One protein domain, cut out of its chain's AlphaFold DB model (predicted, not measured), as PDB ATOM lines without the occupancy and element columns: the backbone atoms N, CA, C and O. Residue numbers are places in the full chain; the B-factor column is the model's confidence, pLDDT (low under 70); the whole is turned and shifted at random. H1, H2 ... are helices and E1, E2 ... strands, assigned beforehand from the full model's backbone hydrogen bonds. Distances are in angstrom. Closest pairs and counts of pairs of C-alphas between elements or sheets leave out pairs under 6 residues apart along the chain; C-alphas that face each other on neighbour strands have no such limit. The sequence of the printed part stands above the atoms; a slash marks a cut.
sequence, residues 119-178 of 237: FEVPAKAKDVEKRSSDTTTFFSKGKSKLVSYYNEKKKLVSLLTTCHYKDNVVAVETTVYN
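Overview. This is residues 119 to 178 of the 237 residues of the protein "DDE_Tnp_1_7 domain-containing protein" of Entamoeba invadens IP1 (UniProt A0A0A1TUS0). A narrow sheet of three antiparallel strands, E1, E2 and E3, joined one after the other by two hairpins, makes the body, and the one-turn helix H1 only grazes the sheet. After E3 the printed part folds back through residues 162 to 169, and then residues 170 to 178 stick out as a free tail. The printed part has 60 residues with one named helix and three named strands, in the order H1, E1, E2, E3; the sheet's order is E1, E2, E3. The class is mostly strand, though under half of the residues are in named elements. The whole is only just compact, close to loose, with a radius of gyration of the C-alphas of 12.3 A and spans of 33 by 31 by 19 A.

Along the chain. E1, residues 135 to 141, runs 20.6 A from C-alpha 135 at (72.930, 115.195, 149.765) to C-alpha 141. E2, residues 144 to 150, is 19.7 A long. E3, residues 156 to 161, is 16.6 A long and ends with C-alpha 161 at (60.514, 116.532, 136.504). H1, residues 123 to 126, is 5.4 A long and begins with C-alpha 123 at (77.939, 111.940, 134.581).

Arrangement. E1, E2 and E3 form a meander, each strand the antiparallel neighbour of the one before. E2 is the inner strand, and E1 and E3 are the edge strands. E1 and E2 are a hairpin with 163 degrees between their directions; C-alphas 136 and 149 face each other at 4.4 A, and N 146 and O 139 are within hydrogen-bond range at 2.8 A. E2 and E3 are a hairpin too, also with 163 degrees between their directions; C-alphas 150 and 156 face each other at 4.5 A, and N 147 and O 159 are within hydrogen-bond range at 2.8 A. H1 is on the sheet but only grazes it, with its residues 124 to 126. The closest C-alphas of H1 and E2 are those of Ala 125 and Ser 148, 5.8 A apart. H1 is too short for any O i to N i+4 pair inside it; its one O i to N i+3 pair is within range.

Size, cuts and confidence. The C-alphas of Lys 130 and Tyr 177, the two farthest apart, are 35.2 A from each other. Without residues 170 to 178, which stand free, the body spans 29 by 21 by 12 A. The printed part has no cut. The links E1 to E2 and E2 to E3 are tight, and the link H1 to E1 is short. Residues 162 to 178 hold no named element. The mean pLDDT of the printed part is 81.6; residues 119 to 120 and 172 to 178 are under 70.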
ATOM      1  N   PHE A 119      67.574 116.054 128.329       57.59
ATOM      2  CA  PHE A 119      68.158 115.777 129.637       57.59
ATOM      3  C   PHE A 119      68.869 114.422 129.639       57.59
ATOM      4  O   PHE A 119      68.422 113.457 130.251       57.59
ATOM      5  N   GLU A 120      69.986 114.343 128.921       65.94
ATOM      6  CA  GLU A 120      70.968 113.297 129.177       65.94
ATOM      7  C   GLU A 120      71.394 113.411 130.638       65.94
ATOM      8  O   GLU A 120      71.775 114.493 131.087       65.94
ATOM      9  N   VAL A 121      71.274 112.315 131.392       73.94
ATOM     10  CA  VAL A 121      71.671 112.286 132.803       73.94
ATOM     11  C   VAL A 121      73.171 112.587 132.872       73.94
ATOM     12  O   VAL A 121      73.958 111.743 132.433       73.94
ATOM     13  N   PRO A 122      73.593 113.744 133.419       79.69
ATOM     14  CA  PRO A 122      74.997 114.125 133.442       79.69
ATOM     15  C   PRO A 122      75.809 113.106 134.236       79.69
ATOM     16  O   PRO A 122      75.341 112.610 135.260       79.69
ATOM     17  N   ALA A 123      77.051 112.835 133.828       84.06
ATOM     18  CA  ALA A 123      77.939 111.940 134.581       84.06
ATOM     19  C   ALA A 123      78.080 112.382 136.051       84.06
ATOM     20  O   ALA A 123      77.971 111.566 136.962       84.06
ATOM     21  N   LYS A 124      78.162 113.700 136.284       85.31
ATOM     22  CA  LYS A 124      78.180 114.317 137.622       85.31
ATOM     23  C   LYS A 124      76.948 113.995 138.478       85.31
ATOM     24  O   LYS A 124      77.040 114.017 139.695       85.31
ATOM     25  N   ALA A 125      75.799 113.694 137.871       84.06
ATOM     26  CA  ALA A 125      74.598 113.311 138.612       84.06
ATOM     27  C   ALA A 125      74.685 111.884 139.175       84.06
ATOM     28  O   ALA A 125      73.931 111.552 140.090       84.06
ATOM     29  N   LYS A 126      75.576 111.050 138.618       84.50
ATOM     30  CA  LYS A 126      75.821 109.661 139.028       84.50
ATOM     31  C   LYS A 126      77.060 109.501 139.905       84.50
ATOM     32  O   LYS A 126      77.192 108.473 140.560       84.50
ATOM     33  N   ASP A 127      77.944 110.492 139.901       86.69
ATOM     34  CA  ASP A 127      79.141 110.502 140.732       86.69
ATOM     35  C   ASP A 127      78.751 110.629 142.214       86.69
ATOM     36  O   ASP A 127      78.156 111.623 142.641       86.69
ATOM     37  N   VAL A 128      79.045 109.577 142.977       86.81
ATOM     38  CA  VAL A 128      78.801 109.481 144.423       86.81
ATOM     39  C   VAL A 128      80.092 109.345 145.224       86.81
ATOM     40  O   VAL A 128      80.040 109.444 146.446       86.81
ATOM     41  N   GLU A 129      81.242 109.147 144.571       81.00
ATOM     42  CA  GLU A 129      82.511 108.841 145.252       81.00
ATOM     43  C   GLU A 129      82.946 109.979 146.175       81.00
ATOM     44  O   GLU A 129      83.499 109.747 147.248       81.00
ATOM     45  N   LYS A 130      82.636 111.218 145.783       81.88
ATOM     46  CA  LYS A 130      82.984 112.437 146.525       81.88
ATOM     47  C   LYS A 130      81.819 113.028 147.326       81.88
ATOM     48  O   LYS A 130      81.939 114.139 147.832       81.88
ATOM     49  N   ARG A 131      80.673 112.339 147.412       86.38
ATOM     50  CA  ARG A 131      79.460 112.867 148.059       86.38
ATOM     51  C   ARG A 131      79.281 112.300 149.461       86.38
ATOM     52  O   ARG A 131      79.321 111.087 149.659       86.38
ATOM     53  N   SER A 132      78.992 113.173 150.423       87.06
ATOM     54  CA  SER A 132      78.432 112.755 151.708       87.06
ATOM     55  C   SER A 132      76.998 112.252 151.520       87.06
ATOM     56  O   SER A 132      76.283 112.680 150.607       87.06
ATOM     57  N   SER A 133      76.586 111.309 152.365       88.25
ATOM     58  CA  SER A 133      75.200 110.843 152.418       88.25
ATOM     59  C   SER A 133      74.247 111.972 152.817       88.25
ATOM     60  O   SER A 133      74.664 112.931 153.458       88.25
ATOM     61  N   ASP A 134      72.978 111.822 152.448       89.75
ATOM     62  CA  ASP A 134      71.916 112.824 152.602       89.75
ATOM     63  C   ASP A 134      72.185 114.143 151.858       89.75
ATOM     64  O   ASP A 134      71.972 115.248 152.348       89.75
ATOM     65  N   THR A 135      72.675 114.031 150.623       90.06
ATOM     66  CA  THR A 135      72.930 115.195 149.765       90.06
ATOM     67  C   THR A 135      72.050 115.183 148.532       90.06
ATOM     68  O   THR A 135      71.870 114.149 147.882       90.06
ATOM     69  N   THR A 136      71.562 116.360 148.140       92.25
ATOM     70  CA  THR A 136      70.788 116.551 146.911       92.25
ATOM     71  C   THR A 136      71.533 117.471 145.957       92.25
ATOM     72  O   THR A 136      72.050 118.509 146.352       92.25
ATOM     73  N   THR A 137      71.574 117.091 144.684       92.44
ATOM     74  CA  THR A 137      72.107 117.923 143.601       92.44
ATOM     75  C   THR A 137      71.046 118.091 142.526       92.44
ATOM     76  O   THR A 137      70.283 117.162 142.240       92.44
ATOM     77  N   PHE A 138      70.994 119.283 141.941       91.81
ATOM     78  CA  PHE A 138      70.016 119.648 140.927       91.81
ATOM     79  C   PHE A 138      70.720 119.933 139.610       91.81
ATOM     80  O   PHE A 138      71.779 120.557 139.570       91.81
ATOM     81  N   PHE A 139      70.105 119.490 138.523       88.69
ATOM     82  CA  PHE A 139      70.549 119.787 137.174       88.69
ATOM     83  C   PHE A 139      69.328 120.256 136.378       88.69
ATOM     84  O   PHE A 139      68.282 119.612 136.427       88.69
ATOM     85  N   SER A 140      69.460 121.340 135.614       87.06
ATOM     86  CA  SER A 140      68.355 121.943 134.852       87.06
ATOM     87  C   SER A 140      68.717 122.086 133.370       87.06
ATOM     88  O   SER A 140      69.857 122.392 133.033       87.06
ATOM     89  N   LYS A 141      67.748 121.841 132.480       82.31
ATOM     90  CA  LYS A 141      67.885 121.966 131.023       82.31
ATOM     91  C   LYS A 141      66.514 122.250 130.421       82.31
ATOM     92  O   LYS A 141      65.637 121.386 130.402       82.31
ATOM     93  N   GLY A 142      66.326 123.475 129.932       82.06
ATOM     94  CA  GLY A 142      65.013 123.946 129.496       82.06
ATOM     95  C   GLY A 142      63.991 123.858 130.634       82.06
ATOM     96  O   GLY A 142      64.258 124.306 131.744       82.06
ATOM     97  N   LYS A 143      62.834 123.245 130.368       79.44
ATOM     98  CA  LYS A 143      61.776 123.016 131.371       79.44
ATOM     99  C   LYS A 143      62.023 121.789 132.253       79.44
ATOM    100  O   LYS A 143      61.264 121.552 133.187       79.44
ATOM    101  N   SER A 144      63.038 120.984 131.945       83.25
ATOM    102  CA  SER A 144      63.331 119.743 132.654       83.25
ATOM    103  C   SER A 144      64.338 119.968 133.778       83.25
ATOM    104  O   SER A 144      65.331 120.679 133.609       83.25
ATOM    105  N   LYS A 145      64.105 119.296 134.903       86.62
ATOM    106  CA  LYS A 145      64.990 119.265 136.063       86.62
ATOM    107  C   LYS A 145      65.223 117.832 136.517       86.62
ATOM    108  O   LYS A 145      64.274 117.078 136.719       86.62
ATOM    109  N   LEU A 146      66.487 117.478 136.694       87.81
ATOM    110  CA  LEU A 146      66.930 116.230 137.291       87.81
ATOM    111  C   LEU A 146      67.370 116.492 138.732       87.81
ATOM    112  O   LEU A 146      68.232 117.331 138.988       87.81
ATOM    113  N   VAL A 147      66.801 115.734 139.658       90.12
ATOM    114  CA  VAL A 147      67.187 115.695 141.066       90.12
ATOM    115  C   VAL A 147      67.983 114.419 141.294       90.12
ATOM    116  O   VAL A 147      67.503 113.322 141.005       90.12
ATOM    117  N   SER A 148      69.202 114.559 141.801       91.94
ATOM    118  CA  SER A 148      70.077 113.453 142.184       91.94
ATOM    119  C   SER A 148      70.275 113.481 143.697       91.94
ATOM    120  O   SER A 148      71.060 114.275 144.226       91.94
ATOM    121  N   TYR A 149      69.527 112.624 144.390       91.56
ATOM    122  CA  TYR A 149      69.532 112.486 145.843       91.56
ATOM    123  C   TYR A 149      70.350 111.263 146.252       91.56
ATOM    124  O   TYR A 149      70.049 110.141 145.851       91.56
ATOM    125  N   TYR A 150      71.395 111.473 147.042       92.88
ATOM    126  CA  TYR A 150      72.202 110.404 147.610       92.88
ATOM    127  C   TYR A 150      71.818 110.244 149.075       92.88
ATOM    128  O   TYR A 150      72.142 111.094 149.895       92.88
ATOM    129  N   ASN A 151      71.069 109.188 149.383       89.69
ATOM    130  CA  ASN A 151      70.425 109.055 150.685       89.69
ATOM    131  C   ASN A 151      71.382 108.586 151.795       89.69
ATOM    132  O   ASN A 151      72.501 108.137 151.541       89.69
ATOM    133  N   GLU A 152      70.899 108.626 153.036       89.44
ATOM    134  CA  GLU A 152      71.600 108.139 154.237       89.44
ATOM    135  C   GLU A 152      72.082 106.684 154.121       89.44
ATOM    136  O   GLU A 152      73.132 106.309 154.637       89.44
ATOM    137  N   LYS A 153      71.346 105.854 153.373       90.38
ATOM    138  CA  LYS A 153      71.668 104.440 153.129       90.38
ATOM    139  C   LYS A 153      72.670 104.241 151.988       90.38
ATOM    140  O   LYS A 153      72.783 103.122 151.484       90.38
ATOM    141  N   LYS A 154      73.360 105.302 151.555       89.00
ATOM    142  CA  LYS A 154      74.333 105.292 150.453       89.00
ATOM    143  C   LYS A 154      73.744 104.762 149.139       89.00
ATOM    144  O   LYS A 154      74.409 104.070 148.370       89.00
ATOM    145  N   LYS A 155      72.472 105.072 148.871       90.00
ATOM    146  CA  LYS A 155      71.790 104.757 147.610       90.00
ATOM    147  C   LYS A 155      71.477 106.036 146.852       90.00
ATOM    148  O   LYS A 155      70.885 106.967 147.395       90.00
ATOM    149  N   LEU A 156      71.840 106.037 145.576       90.12
ATOM    150  CA  LEU A 156      71.508 107.107 144.653       90.12
ATOM    151  C   LEU A 156      70.068 106.945 144.149       90.12
ATOM    152  O   LEU A 156      69.692 105.889 143.638       90.12
ATOM    153  N   VAL A 157      69.283 108.009 144.264       88.62
ATOM    154  CA  VAL A 157      67.927 108.139 143.736       88.62
ATOM    155  C   VAL A 157      67.921 109.278 142.725       88.62
ATOM    156  O   VAL A 157      68.418 110.371 142.995       88.62
ATOM    157  N   SER A 158      67.365 109.023 141.545       87.94
ATOM    158  CA  SER A 158      67.228 110.021 140.485       87.94
ATOM    159  C   SER A 158      65.756 110.267 140.182       87.94
ATOM    160  O   SER A 158      65.006 109.315 139.980       87.94
ATOM    161  N   LEU A 159      65.362 111.537 140.129       86.81
ATOM    162  CA  LEU A 159      64.014 111.977 139.778       86.81
ATOM    163  C   LEU A 159      64.096 113.000 138.646       86.81
ATOM    164  O   LEU A 159      64.815 113.988 138.761       86.81
ATOM    165  N   LEU A 160      63.332 112.791 137.577       85.81
ATOM    166  CA  LEU A 160      63.180 113.755 136.488       85.81
ATOM    167  C   LEU A 160      61.802 114.419 136.583       85.81
ATOM    168  O   LEU A 160      60.789 113.736 136.708       85.81
ATOM    169  N   THR A 161      61.755 115.746 136.496       85.81
ATOM    170  CA  THR A 161      60.514 116.532 136.504       85.81
ATOM    171  C   THR A 161      60.520 117.603 135.419       85.81
ATOM    172  O   THR A 161      61.575 118.058 134.980       85.81
ATOM    173  N   THR A 162      59.328 118.005 134.978       83.75
ATOM    174  CA  THR A 162      59.101 119.146 134.069       83.75
ATOM    175  C   THR A 162      58.139 120.197 134.604       83.75
ATOM    176  O   THR A 162      57.914 121.216 133.956       83.75
ATOM    177  N   CYS A 163      57.567 119.963 135.783       83.69
ATOM    178  CA  CYS A 163      56.607 120.862 136.415       83.69
ATOM    179  C   CYS A 163      57.185 121.590 137.640       83.69
ATOM    180  O   CYS A 163      56.542 122.499 138.159       83.69
ATOM    181  N   HIS A 164      58.396 121.238 138.094       85.50
ATOM    182  CA  HIS A 164      59.025 121.829 139.280       85.50
ATOM    183  C   HIS A 164      60.257 122.670 138.920       85.50
ATOM    184  O   HIS A 164      61.167 122.197 138.241       85.50
ATOM    185  N   TYR A 165      60.305 123.905 139.430       82.62
ATOM    186  CA  TYR A 165      61.344 124.893 139.104       82.62
ATOM    187  C   TYR A 165      62.223 125.311 140.290       82.62
ATOM    188  O   TYR A 165      63.322 125.806 140.065       82.62
ATOM    189  N   LYS A 166      61.811 125.080 141.543       86.81
ATOM    190  CA  LYS A 166      62.624 125.392 142.736       86.81
ATOM    191  C   LYS A 166      63.689 124.316 142.981       86.81
ATOM    192  O   LYS A 166      63.453 123.150 142.668       86.81
ATOM    193  N   ASP A 167      64.853 124.703 143.499       88.62
ATOM    194  CA  ASP A 167      65.937 123.793 143.920       88.62
ATOM    195  C   ASP A 167      65.783 123.452 145.402       88.62
ATOM    196  O   ASP A 167      66.614 123.772 146.245       88.62
ATOM    197  N   ASN A 168      64.634 122.869 145.733       86.50
ATOM    198  CA  ASN A 168      64.303 122.484 147.093       86.50
ATOM    199  C   ASN A 168      63.565 121.145 147.057       86.50
ATOM    200  O   ASN A 168      62.668 120.946 146.233       86.50
ATOM    201  N   VAL A 169      63.970 120.236 147.939       83.19
ATOM    202  CA  VAL A 169      63.269 118.988 148.217       83.19
ATOM    203  C   VAL A 169      62.815 119.048 149.664       83.19
ATOM    204  O   VAL A 169      63.630 119.176 150.572       83.19
ATOM    205  N   VAL A 170      61.510 118.931 149.861       82.06
ATOM    206  CA  VAL A 170      60.908 118.822 151.184       82.06
ATOM    207  C   VAL A 170      60.485 117.375 151.370       82.06
ATOM    208  O   VAL A 170      59.808 116.810 150.508       82.06
ATOM    209  N   ALA A 171      60.889 116.768 152.483       75.19
ATOM    210  CA  ALA A 171      60.338 115.490 152.895       75.19
ATOM    211  C   ALA A 171      58.869 115.711 153.266       75.19
ATOM    212  O   ALA A 171      58.559 116.423 154.217       75.19
ATOM    213  N   VAL A 172      57.964 115.135 152.482       69.88
ATOM    214  CA  VAL A 172      56.540 115.155 152.800       69.88
ATOM    215  C   VAL A 172      56.185 113.787 153.356       69.88
ATOM    216  O   VAL A 172      56.302 112.784 152.647       69.88
ATOM    217  N   GLU A 173      55.713 113.740 154.600       56.94
ATOM    218  CA  GLU A 173      55.005 112.575 155.134       56.94
ATOM    219  C   GLU A 173      53.647 112.464 154.435       56.94
ATOM    220  O   GLU A 173      52.599 112.834 154.950       56.94
ATOM    221  N   THR A 174      53.664 112.008 153.187       53.97
ATOM    222  CA  THR A 174      52.441 111.639 152.483       53.97
ATOM    223  C   THR A 174      52.220 110.152 152.672       53.97
ATOM    224  O   THR A 174      53.110 109.333 152.427       53.97
ATOM    225  N   THR A 175      50.995 109.780 153.027       47.66
ATOM    226  CA  THR A 175      50.469 108.451 152.725       47.66
ATOM    227  C   THR A 175      50.366 108.346 151.206       47.66
ATOM    228  O   THR A 175      49.312 108.579 150.621       47.66
ATOM    229  N   VAL A 176      51.490 108.063 150.533       47.16
ATOM    230  CA  VAL A 176      51.497 107.764 149.096       47.16
ATOM    231  C   VAL A 176      50.439 106.695 148.902       47.16
ATOM    232  O   VAL A 176      50.494 105.677 149.598       47.16
ATOM    233  N   TYR A 177      49.454 106.954 148.033       48.38
ATOM    234  CA  TYR A 177      48.345 106.040 147.788       48.38
ATOM    235  C   TYR A 177      48.907 104.665 147.431       48.38
ATOM    236  O   TYR A 177      49.309 104.379 146.303       48.38
ATOM    237  N   ASN A 178      48.985 103.806 148.436       50.19
ATOM    238  CA  ASN A 178      49.542 102.490 148.284       50.19
ATOM    239  C   ASN A 178      48.363 101.579 147.965       50.19
ATOM    240  O   ASN A 178      47.651 101.080 148.836       50.19
TER     241      ASN A 178